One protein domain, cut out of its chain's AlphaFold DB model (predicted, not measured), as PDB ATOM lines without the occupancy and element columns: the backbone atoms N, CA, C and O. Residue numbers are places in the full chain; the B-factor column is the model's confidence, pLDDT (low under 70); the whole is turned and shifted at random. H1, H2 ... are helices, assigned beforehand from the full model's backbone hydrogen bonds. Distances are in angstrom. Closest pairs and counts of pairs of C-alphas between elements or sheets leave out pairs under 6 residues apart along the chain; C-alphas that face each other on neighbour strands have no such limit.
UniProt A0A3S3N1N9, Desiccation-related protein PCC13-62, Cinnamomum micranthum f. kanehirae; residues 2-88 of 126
ATOM      1  N   GLU A   2      52.277  69.358  40.712       71.75
ATOM      2  CA  GLU A   2      51.827  68.448  39.627       71.75
ATOM      3  C   GLU A   2      50.290  68.346  39.519       71.75
ATOM      4  O   GLU A   2      49.735  68.370  38.422       71.75
ATOM      5  N   LEU A   3      49.592  68.300  40.661       63.19
ATOM      6  CA  LEU A   3      48.125  68.275  40.719       63.19
ATOM      7  C   LEU A   3      47.499  69.572  40.177       63.19
ATOM      8  O   LEU A   3      46.542  69.520  39.412       63.19
ATOM      9  N   GLU A   4      48.075  70.724  40.521       67.00
ATOM     10  CA  GLU A   4      47.630  72.037  40.027       67.00
ATOM     11  C   GLU A   4      47.798  72.149  38.510       67.00
ATOM     12  O   GLU A   4      46.903  72.630  37.823       67.00
ATOM     13  N   LYS A   5      48.904  71.627  37.966       70.44
ATOM     14  CA  LYS A   5      49.136  71.593  36.519       70.44
ATOM     15  C   LYS A   5      48.092  70.739  35.791       70.44
ATOM     16  O   LYS A   5      47.573  71.164  34.764       70.44
ATOM     17  N   LYS A   6      47.749  69.567  36.336       71.00
ATOM     18  CA  LYS A   6      46.692  68.697  35.786       71.00
ATOM     19  C   LYS A   6      45.313  69.358  35.858       71.00
ATOM     20  O   LYS A   6      44.549  69.270  34.901       71.00
ATOM     21  N   ALA A   7      45.015  70.054  36.956       68.44
ATOM     22  CA  ALA A   7      43.773  70.810  37.104       68.44
ATOM     23  C   ALA A   7      43.675  71.968  36.093       68.44
ATOM     24  O   ALA A   7      42.624  72.138  35.480       68.44
ATOM     25  N   SER A   8      44.772  72.702  35.859       69.94
ATOM     26  CA  SER A   8      44.835  73.764  34.838       69.94
ATOM     27  C   SER A   8      44.579  73.217  33.436       69.94
ATOM     28  O   SER A   8      43.710  73.719  32.732       69.94
ATOM     29  N   GLN A   9      45.256  72.130  33.052       73.69
ATOM     30  CA  GLN A   9      45.081  71.507  31.734       73.69
ATOM     31  C   GLN A   9      43.653  71.002  31.503       73.69
ATOM     32  O   GLN A   9      43.102  71.162  30.414       73.69
ATOM     33  N   LEU A  10      43.036  70.408  32.529       73.62
ATOM     34  CA  LEU A  10      41.635  70.001  32.460       73.62
ATOM     35  C   LEU A  10      40.716  71.215  32.277       73.62
ATOM     36  O   LEU A  10      39.799  71.170  31.461       73.62
ATOM     37  N   MET A  11      40.962  72.295  33.021       72.94
ATOM     38  CA  MET A  11      40.163  73.512  32.941       72.94
ATOM     39  C   MET A  11      40.283  74.194  31.574       72.94
ATOM     40  O   MET A  11      39.267  74.584  31.007       72.94
ATOM     41  N   GLU A  12      41.490  74.269  31.014       73.88
ATOM     42  CA  GLU A  12      41.736  74.765  29.655       73.88
ATOM     43  C   GLU A  12      40.987  73.929  28.608       73.88
ATOM     44  O   GLU A  12      40.314  74.483  27.737       73.88
ATOM     45  N   GLY A  13      41.032  72.596  28.721       75.19
ATOM     46  CA  GLY A  13      40.305  71.693  27.825       75.19
ATOM     47  C   GLY A  13      38.783  71.850  27.912       75.19
ATOM     48  O   GLY A  13      38.109  71.914  26.884       75.19
ATOM     49  N   LEU A  14      38.235  71.961  29.127       73.94
ATOM     50  CA  LEU A  14      36.805  72.204  29.340       73.94
ATOM     51  C   LEU A  14      36.378  73.571  28.794       73.94
ATOM     52  O   LEU A  14      35.345  73.662  28.132       73.94
ATOM     53  N   LEU A  15      37.179  74.614  29.023       74.56
ATOM     54  CA  LEU A  15      36.897  75.966  28.548       74.56
ATOM     55  C   LEU A  15      36.926  76.047  27.019       74.56
ATOM     56  O   LEU A  15      36.059  76.690  26.431       74.56
ATOM     57  N   ALA A  16      37.870  75.369  26.360       74.25
ATOM     58  CA  ALA A  16      37.932  75.316  24.901       74.25
ATOM     59  C   ALA A  16      36.666  74.684  24.296       74.25
ATOM     60  O   ALA A  16      36.100  75.215  23.337       74.25
ATOM     61  N   ILE A  17      36.186  73.583  24.885       76.50
ATOM     62  CA  ILE A  17      34.948  72.920  24.453       76.50
ATOM     63  C   ILE A  17      33.732  73.820  24.716       76.50
ATOM     64  O   ILE A  17      32.909  73.997  23.817       76.50
ATOM     65  N   GLU A  18      33.622  74.408  25.913       75.81
ATOM     66  CA  GLU A  18      32.510  75.304  26.269       75.81
ATOM     67  C   GLU A  18      32.459  76.526  25.349       75.81
ATOM     68  O   GLU A  18      31.387  76.884  24.870       75.81
ATOM     69  N   SER A  19      33.615  77.110  25.028       73.81
ATOM     70  CA  SER A  19      33.713  78.281  24.150       73.81
ATOM     71  C   SER A  19      33.261  77.958  22.724       73.81
ATOM     72  O   SER A  19      32.519  78.729  22.116       73.81
ATOM     73  N   GLY A  20      33.651  76.792  22.191       75.69
ATOM     74  CA  GLY A  20      33.195  76.336  20.876       75.69
ATOM     75  C   GLY A  20      31.685  76.086  20.833       75.69
ATOM     76  O   GLY A  20      31.011  76.505  19.892       75.69
ATOM     77  N   GLN A  21      31.131  75.452  21.870       80.88
ATOM     78  CA  GLN A  21      29.685  75.242  21.981       80.88
ATOM     79  C   GLN A  21      28.925  76.565  22.124       80.88
ATOM     80  O   GLN A  21      27.900  76.752  21.466       80.88
ATOM     81  N   ASP A  22      29.435  77.498  22.933       77.25
ATOM     82  CA  ASP A  22      28.848  78.826  23.105       77.25
ATOM     83  C   ASP A  22      28.785  79.583  21.774       77.25
ATOM     84  O   ASP A  22      27.736  80.114  21.416       77.25
ATOM     85  N   ALA A  23      29.867  79.559  20.996       76.31
ATOM     86  CA  ALA A  23      29.914  80.185  19.679       76.31
ATOM     87  C   ALA A  23      28.865  79.620  18.706       76.31
ATOM     88  O   ALA A  23      28.162  80.381  18.033       76.31
ATOM     89  N   VAL A  24      28.718  78.291  18.642       81.81
ATOM     90  CA  VAL A  24      27.713  77.644  17.783       81.81
ATOM     91  C   VAL A  24      26.302  78.027  18.224       81.81
ATOM     92  O   VAL A  24      25.495  78.455  17.399       81.81
ATOM     93  N   ILE A  25      26.006  77.938  19.524       78.75
ATOM     94  CA  ILE A  25      24.693  78.300  20.072       78.75
ATOM     95  C   ILE A  25      24.387  79.776  19.796       78.75
ATOM     96  O   ILE A  25      23.298  80.089  19.324       78.75
ATOM     97  N   ARG A  26      25.339  80.689  20.018       77.44
ATOM     98  CA  ARG A  26      25.176  82.117  19.701       77.44
ATOM     99  C   ARG A  26      24.913  82.360  18.227       77.44
ATOM    100  O   ARG A  26      24.081  83.202  17.908       77.44
ATOM    101  N   THR A  27      25.576  81.616  17.349       77.12
ATOM    102  CA  THR A  27      25.348  81.699  15.903       77.12
ATOM    103  C   THR A  27      23.917  81.315  15.550       77.12
ATOM    104  O   THR A  27      23.223  82.087  14.894       77.12
ATOM    105  N   LEU A  28      23.427  80.193  16.080       82.06
ATOM    106  CA  LEU A  28      22.044  79.755  15.873       82.06
ATOM    107  C   LEU A  28      21.023  80.733  16.476       82.06
ATOM    108  O   LEU A  28      19.982  81.007  15.884       82.06
ATOM    109  N   LEU A  29      21.318  81.299  17.647       77.88
ATOM    110  CA  LEU A  29      20.462  82.300  18.283       77.88
ATOM    111  C   LEU A  29      20.461  83.629  17.526       77.88
ATOM    112  O   LEU A  29      19.468  84.351  17.588       77.88
ATOM    113  N   TYR A  30      21.542  83.958  16.817       76.56
ATOM    114  CA  TYR A  30      21.642  85.189  16.043       76.56
ATOM    115  C   TYR A  30      20.655  85.202  14.877       76.56
ATOM    116  O   TYR A  30      19.996  86.217  14.645       76.56
ATOM    117  N   GLU A  31      20.464  84.057  14.218       78.50
ATOM    118  CA  GLU A  31      19.459  83.890  13.159       78.50
ATOM    119  C   GLU A  31      18.039  84.215  13.645       78.50
ATOM    120  O   GLU A  31      17.207  84.697  12.877       78.50
ATOM    121  N   ARG A  32      17.780  84.013  14.942       76.62
ATOM    122  CA  ARG A  32      16.485  84.228  15.600       76.62
ATOM    123  C   ARG A  32      16.519  85.346  16.637       76.62
ATOM    124  O   ARG A  32      15.652  85.416  17.503       76.62
ATOM    125  N   ALA A  33      17.497  86.251  16.569       71.44
ATOM    126  CA  ALA A  33      17.750  87.230  17.632       71.44
ATOM    127  C   ALA A  33      16.554  88.161  17.907       71.44
ATOM    128  O   ALA A  33      16.394  88.663  19.016       71.44
ATOM    129  N   LYS A  34      15.705  88.390  16.899       70.19
ATOM    130  CA  LYS A  34      14.505  89.234  16.998       70.19
ATOM    131  C   LYS A  34      13.262  88.476  17.484       70.19
ATOM    132  O   LYS A  34      12.237  89.106  17.728       70.19
ATOM    133  N   GLU A  35      13.334  87.152  17.610       76.81
ATOM    134  CA  GLU A  35      12.239  86.329  18.118       76.81
ATOM    135  C   GLU A  35      12.188  86.414  19.648       76.81
ATOM    136  O   GLU A  35      13.144  86.065  20.348       76.81
ATOM    137  N   LEU A  36      11.054  86.886  20.166       69.19
ATOM    138  CA  LEU A  36      10.802  86.999  21.598       69.19
ATOM    139  C   LEU A  36      10.168  85.709  22.129       69.19
ATOM    140  O   LEU A  36       9.186  85.221  21.573       69.19
ATOM    141  N   VAL A  37      10.678  85.208  23.251       69.44
ATOM    142  CA  VAL A  37      10.068  84.134  24.045       69.44
ATOM    143  C   VAL A  37       9.462  84.676  25.318       69.44
ATOM    144  O   VAL A  37       9.937  85.663  25.876       69.44
ATOM    145  N   GLN A  38       8.405  84.027  25.804       61.66
ATOM    146  CA  GLN A  38       7.815  84.407  27.079       61.66
ATOM    147  C   GLN A  38       8.802  84.178  28.238       61.66
ATOM    148  O   GLN A  38       9.430  83.118  28.300       61.66
ATOM    149  N   PRO A  39       8.920  85.137  29.176       60.00
ATOM    150  CA  PRO A  39       8.283  86.461  29.187       60.00
ATOM    151  C   PRO A  39       9.025  87.450  28.262       60.00
ATOM    152  O   PRO A  39      10.139  87.839  28.580       60.00
ATOM    153  N   LEU A  40       8.405  87.823  27.129       67.06
ATOM    154  CA  LEU A  40       8.867  88.716  26.039       67.06
ATOM    155  C   LEU A  40      10.348  89.156  26.070       67.06
ATOM    156  O   LEU A  40      10.654  90.345  26.154       67.06
ATOM    157  N   GLN A  41      11.272  88.207  25.963       66.75
ATOM    158  CA  GLN A  41      12.710  88.461  25.887       66.75
ATOM    159  C   GLN A  41      13.336  87.624  24.770       66.75
ATOM    160  O   GLN A  41      12.847  86.531  24.491       66.75
ATOM    161  N   PRO A  42      14.426  88.084  24.135       68.50
ATOM    162  CA  PRO A  42      15.193  87.244  23.227       68.50
ATOM    163  C   PRO A  42      15.677  85.968  23.927       68.50
ATOM    164  O   PRO A  42      16.106  86.007  25.082       68.50
ATOM    165  N   HIS A  43      15.688  84.848  23.206       72.06
ATOM    166  CA  HIS A  43      16.207  83.562  23.694       72.06
ATOM    167  C   HIS A  43      17.611  83.678  24.313       72.06
ATOM    168  O   HIS A  43      17.914  83.056  25.332       72.06
ATOM    169  N   SER A  44      18.462  84.530  23.733       71.12
ATOM    170  CA  SER A  44      19.804  84.787  24.253       71.12
ATOM    171  C   SER A  44      19.794  85.372  25.666       71.12
ATOM    172  O   SER A  44      20.656  85.023  26.462       71.12
ATOM    173  N   CYS A  45      18.816  86.218  26.013       75.50
ATOM    174  CA  CYS A  45      18.722  86.805  27.350       75.50
ATOM    175  C   CYS A  45      18.433  85.736  28.408       75.50
ATOM    176  O   CYS A  45      19.038  85.760  29.477       75.50
ATOM    177  N   GLN A  46      17.579  84.754  28.105       79.00
ATOM    178  CA  GLN A  46      17.276  83.662  29.037       79.00
ATOM    179  C   GLN A  46      18.511  82.805  29.343       79.00
ATOM    180  O   GLN A  46      18.759  82.469  30.504       79.00
ATOM    181  N   ILE A  47      19.321  82.498  28.326       80.00
ATOM    182  CA  ILE A  47      20.567  81.735  28.488       80.00
ATOM    183  C   ILE A  47      21.588  82.532  29.304       80.00
ATOM    184  O   ILE A  47      22.196  81.993  30.230       80.00
ATOM    185  N   SER A  48      21.736  83.827  29.033       79.94
ATOM    186  CA  SER A  48      22.643  84.677  29.805       79.94
ATOM    187  C   SER A  48      22.185  84.844  31.253       79.94
ATOM    188  O   SER A  48      23.006  84.774  32.165       79.94
ATOM    189  N   HIS A  49      20.880  84.965  31.510       83.38
ATOM    190  CA  HIS A  49      20.333  84.952  32.870       83.38
ATOM    191  C   HIS A  49      20.627  83.640  33.600       83.38
ATOM    192  O   HIS A  49      21.012  83.668  34.770       83.38
ATOM    193  N   LEU A  50      20.488  82.499  32.918       85.44
ATOM    194  CA  LEU A  50      20.850  81.199  33.476       85.44
ATOM    195  C   LEU A  50      22.338  81.146  33.844       85.44
ATOM    196  O   LEU A  50      22.664  80.782  34.971       85.44
ATOM    197  N   ARG A  51      23.233  81.556  32.940       84.19
ATOM    198  CA  ARG A  51      24.686  81.583  33.188       84.19
ATOM    199  C   ARG A  51      25.077  82.521  34.318       84.19
ATOM    200  O   ARG A  51      25.883  82.147  35.161       84.19
ATOM    201  N   ASN A  52      24.473  83.704  34.376       85.88
ATOM    202  CA  ASN A  52      24.686  84.649  35.470       85.88
ATOM    203  C   ASN A  52      24.246  84.049  36.810       85.88
ATOM    204  O   ASN A  52      24.963  84.170  37.794       85.88
ATOM    205  N   ARG A  53      23.109  83.339  36.842       88.56
ATOM    206  CA  ARG A  53      22.622  82.662  38.051       88.56
ATOM    207  C   ARG A  53      23.527  81.506  38.484       88.56
ATOM    208  O   ARG A  53      23.770  81.346  39.673       88.56
ATOM    209  N   LEU A  54      23.991  80.689  37.539       87.25
ATOM    210  CA  LEU A  54      24.841  79.533  37.833       87.25
ATOM    211  C   LEU A  54      26.278  79.932  38.180       87.25
ATOM    212  O   LEU A  54      26.910  79.281  39.003       87.25
ATOM    213  N   GLY A  55      26.795  81.011  37.600       82.38
ATOM    214  CA  GLY A  55      28.134  81.513  37.892       82.38
ATOM    215  C   GLY A  55      28.230  82.340  39.177       82.38
ATOM    216  O   GLY A  55      29.266  82.950  39.408       82.38
ATOM    217  N   GLY A  56      27.185  82.390  40.005       84.00
ATOM    218  CA  GLY A  56      27.217  83.074  41.295       84.00
ATOM    219  C   GLY A  56      27.144  84.598  41.174       84.00
ATOM    220  O   GLY A  56      26.124  85.149  40.768       84.00
ATOM    221  N   CYS A  57      28.200  85.295  41.595       77.75
ATOM    222  CA  CYS A  57      28.193  86.752  41.732       77.75
ATOM    223  C   CYS A  57      28.709  87.476  40.481       77.75
ATOM    224  O   CYS A  57      29.703  87.085  39.870       77.75
ATOM    225  N   GLY A  58      28.094  88.617  40.161       80.88
ATOM    226  CA  GLY A  58      28.497  89.473  39.040       80.88
ATOM    227  C   GLY A  58      27.904  89.046  37.693       80.88
ATOM    228  O   GLY A  58      27.089  88.130  37.609       80.88
ATOM    229  N   ARG A  59      28.289  89.748  36.621       80.06
ATOM    230  CA  ARG A  59      27.915  89.367  35.251       80.06
ATOM    231  C   ARG A  59      28.906  88.337  34.725       80.06
ATOM    232  O   ARG A  59      30.104  88.469  34.946       80.06
ATOM    233  N   LYS A  60      28.383  87.315  34.060       81.50
ATOM    234  CA  LYS A  60      29.097  86.182  33.454       81.50
ATOM    235  C   LYS A  60      28.818  86.057  31.965       81.50
ATOM    236  O   LYS A  60      29.615  85.448  31.254       81.50
ATOM    237  N   ASP A  61      27.684  86.596  31.524       79.00
ATOM    238  CA  ASP A  61      27.246  86.633  30.140       79.00
ATOM    239  C   ASP A  61      26.222  87.762  29.923       79.00
ATOM    240  O   ASP A  61      25.364  88.014  30.778       79.00
ATOM    241  N   GLU A  62      26.296  88.420  28.769       74.81
ATOM    242  CA  GLU A  62      25.335  89.437  28.316       74.81
ATOM    243  C   GLU A  62      24.528  88.981  27.084       74.81
ATOM    244  O   GLU A  62      23.543  89.616  26.723       74.81
ATOM    245  N   GLY A  63      24.874  87.847  26.468       73.00
ATOM    246  CA  GLY A  63      24.117  87.291  25.342       73.00
ATOM    247  C   GLY A  63      24.369  88.033  24.029       73.00
ATOM    248  O   GLY A  63      25.444  88.584  23.813       73.00
ATOM    249  N   LEU A  64      23.390  88.009  23.118       73.38
ATOM    250  CA  LEU A  64      23.460  88.714  21.826       73.38
ATOM    251  C   LEU A  64      23.047  90.186  21.916       73.38
ATOM    252  O   LEU A  64      23.127  90.910  20.925       73.38
ATOM    253  N   PHE A  65      22.582  90.628  23.084       69.44
ATOM    254  CA  PHE A  65      22.101  91.983  23.297       69.44
ATOM    255  C   PHE A  65      22.607  92.526  24.625       69.44
ATOM    256  O   PHE A  65      22.316  91.970  25.681       69.44
ATOM    257  N   VAL A  66      23.276  93.669  24.591       64.44
ATOM    258  CA  VAL A  66      23.741  94.346  25.803       64.44
ATOM    259  C   VAL A  66      22.636  95.227  26.396       64.44
ATOM    260  O   VAL A  66      21.674  95.605  25.719       64.44
ATOM    261  N   GLN A  67      22.769  95.560  27.683       63.56
ATOM    262  CA  GLN A  67      21.805  96.376  28.439       63.56
ATOM    263  C   GLN A  67      20.359  95.839  28.388       63.56
ATOM    264  O   GLN A  67      19.435  96.556  28.010       63.56
ATOM    265  N   ASN A  68      20.153  94.581  28.788       61.47
ATOM    266  CA  ASN A  68      18.831  93.937  28.879       61.47
ATOM    267  C   ASN A  68      18.065  93.880  27.543       61.47
ATOM    268  O   ASN A  68      16.886  94.226  27.491       61.47
ATOM    269  N   GLY A  69      18.712  93.466  26.450       61.22
ATOM    270  CA  GLY A  69      18.012  93.326  25.165       61.22
ATOM    271  C   GLY A  69      17.936  94.610  24.334       61.22
ATOM    272  O   GLY A  69      17.341  94.602  23.260       61.22
ATOM    273  N   ARG A  70      18.495  95.725  24.825       60.16
ATOM    274  CA  ARG A  70      18.247  97.054  24.253       60.16
ATOM    275  C   ARG A  70      19.123  97.380  23.050       60.16
ATOM    276  O   ARG A  70      18.656  98.053  22.134       60.16
ATOM    277  N   TYR A  71      20.366  96.909  23.043       59.09
ATOM    278  CA  TYR A  71      21.285  97.124  21.930       59.09
ATOM    279  C   TYR A  71      21.796  95.778  21.435       59.09
ATOM    280  O   TYR A  71      22.211  94.971  22.271       59.09
ATOM    281  N   PRO A  72      21.788  95.503  20.116       60.47
ATOM    282  CA  PRO A  72      22.494  94.340  19.601       60.47
ATOM    283  C   PRO A  72      23.949  94.446  20.053       60.47
ATOM    284  O   PRO A  72      24.543  95.522  19.960       60.47
ATOM    285  N   ALA A  73      24.503  93.358  20.584       61.09
ATOM    286  CA  ALA A  73      25.928  93.265  20.854       61.09
ATOM    287  C   ALA A  73      26.629  93.394  19.496       61.09
ATOM    288  O   ALA A  73      26.649  92.462  18.694       61.09
ATOM    289  N   THR A  74      27.066  94.606  19.172       49.81
ATOM    290  CA  THR A  74      27.536  94.992  17.846       49.81
ATOM    291  C   THR A  74      28.722  94.102  17.458       49.81
ATOM    292  O   THR A  74      29.794  94.277  18.005       49.81
ATOM    293  N   TYR A  75      28.552  93.162  16.520       48.22
ATOM    294  CA  TYR A  75      29.641  92.396  15.878       48.22
ATOM    295  C   TYR A  75      30.504  91.446  16.744       48.22
ATOM    296  O   TYR A  75      31.685  91.288  16.458       48.22
ATOM    297  N   TYR A  76      29.952  90.723  17.724       53.44
ATOM    298  CA  TYR A  76      30.755  89.782  18.540       53.44
ATOM    299  C   TYR A  76      30.264  88.335  18.474       53.44
ATOM    300  O   TYR A  76      30.083  87.670  19.490       53.44
ATOM    301  N   LEU A  77      30.022  87.831  17.261       51.94
ATOM    302  CA  LEU A  77      29.600  86.439  17.069       51.94
ATOM    303  C   LEU A  77      30.691  85.418  17.400       51.94
ATOM    304  O   LEU A  77      30.343  84.274  17.647       51.94
ATOM    305  N   LEU A  78      31.970  85.812  17.429       49.38
ATOM    306  CA  LEU A  78      33.087  84.907  17.743       49.38
ATOM    307  C   LEU A  78      34.432  85.600  18.032       49.38
ATOM    308  O   LEU A  78      35.366  84.935  18.464       49.38
ATOM    309  N   ILE A  79      34.593  86.895  17.741       42.62
ATOM    310  CA  ILE A  79      35.920  87.510  17.615       42.62
ATOM    311  C   ILE A  79      35.938  88.844  18.364       42.62
ATOM    312  O   ILE A  79      35.150  89.728  18.044       42.62
ATOM    313  N   LEU A  80      36.879  88.961  19.308       37.62
ATOM    314  CA  LEU A  80      37.273  90.137  20.102       37.62
ATOM    315  C   LEU A  80      36.581  90.284  21.463       37.62
ATOM    316  O   LEU A  80      35.691  91.105  21.648       37.62
ATOM    317  N   ASP A  81      37.044  89.484  22.425       40.19
ATOM    318  CA  ASP A  81      37.746  89.900  23.658       40.19
ATOM    319  C   ASP A  81      37.285  91.094  24.510       40.19
ATOM    320  O   ASP A  81      37.955  91.430  25.482       40.19
ATOM    321  N   LEU A  82      36.146  91.724  24.246       43.97
ATOM    322  CA  LEU A  82      35.788  92.953  24.955       43.97
ATOM    323  C   LEU A  82      34.983  92.721  26.241       43.97
ATOM    324  O   LEU A  82      35.016  93.586  27.112       43.97
ATOM    325  N   PHE A  83      34.334  91.561  26.420       50.91
ATOM    326  CA  PHE A  83      33.567  91.245  27.641       50.91
ATOM    327  C   PHE A  83      33.609  89.762  28.054       50.91
ATOM    328  O   PHE A  83      32.596  89.193  28.467       50.91
ATOM    329  N   TRP A  84      34.775  89.112  27.992       58.88
ATOM    330  CA  TRP A  84      34.943  87.855  28.730       58.88
ATOM    331  C   TRP A  84      35.057  88.179  30.214       58.88
ATOM    332  O   TRP A  84      36.089  88.649  30.696       58.88
ATOM    333  N   TYR A  85      33.976  87.954  30.953       69.50
ATOM    334  CA  TYR A  85      34.046  88.029  32.402       69.50
ATOM    335  C   TYR A  85      34.912  86.881  32.898       69.50
ATOM    336  O   TYR A  85      34.570  85.713  32.703       69.50
ATOM    337  N   ALA A  86      36.026  87.225  33.543       72.38
ATOM    338  CA  ALA A  86      36.856  86.247  34.220       72.38
ATOM    339  C   ALA A  86      35.984  85.423  35.177       72.38
ATOM    340  O   ALA A  86      35.175  85.971  35.935       72.38
ATOM    341  N   ARG A  87      36.141  84.102  35.109       76.25
ATOM    342  CA  ARG A  87      35.459  83.161  35.992       76.25
ATOM    343  C   ARG A  87      36.488  82.498  36.884       76.25
ATOM    344  O   ARG A  87      37.542  82.078  36.410       76.25
ATOM    345  N   THR A  88      36.179  82.384  38.168       79.75
ATOM    346  CA  THR A  88      36.978  81.529  39.051       79.75
ATOM    347  C   THR A  88      36.688  80.057  38.756       79.75
ATOM    348  O   THR A  88      35.645  79.713  38.197       79.75
TER     349      THR A  88
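Overview. This is residues 2 to 88 of the 126 residues of the protein "Desiccation-related protein PCC13-62" of Cinnamomum micranthum f. kanehirae (UniProt A0A3S3N1N9). One long helix, H1, makes the length of the domain; its residues 2 to 18 stick out free, and after residue 31 a long link folds back into the shorter helix H2, which runs the opposite way. The tiny helix H3 and long loops, among them the closing stretch 70 to 88, complete the body. The printed part has 87 residues with three named helices, in the order H1, H2, H3, and no named strand; the class is all helix. It is only just loose, close to compact, with a radius of gyration of the C-alphas of 14.5 A, and spans 49 by 25 by 21 A.

Arrangement. Start at H1, residues 2 to 31, and go on to H2, residues 43 to 54: they form a helical hairpin, at a shallow tilt of 23 degrees, opposite ways. They only just touch, with 3 pairs of C-alphas within 8 A, through residues 26 to 29 of H1 and 43 to 44 of H2 alone; the closest C-alphas, of Leu 29 and Ser 44, are 6.5 A apart. Look next at H3, residues 66 to 69: it is close to H2 but not clearly touching, the closest C-alphas, of Cys 45 and Gly 69, being 6.9 A apart. H1 and H3 are apart. In H1 and H2 every O i to N i+4 pair is within hydrogen-bond range; H3 is too short for such a pair.

Along the chain. Find C-alpha 2 at (51.827, 68.448, 39.627); from there H1 runs 44.6 A to C-alpha 31 at (19.459, 83.890, 13.159). H2 covers 17.0 A from His 43 to Leu 54, and H3 5.9 A from Val 66 to C-alpha 69 at (18.012, 93.326, 25.165).

Size, cuts and confidence. The two C-alphas farthest apart, of Glu 2 and Leu 40, are 49.4 A apart. The printed part has no cut, and both links, H1 to H2 and H2 to H3, are long. Look in the B-factor column for pLDDT under 70 at residues 3 to 4, 7 to 8, 36 to 42 and 65 to 85.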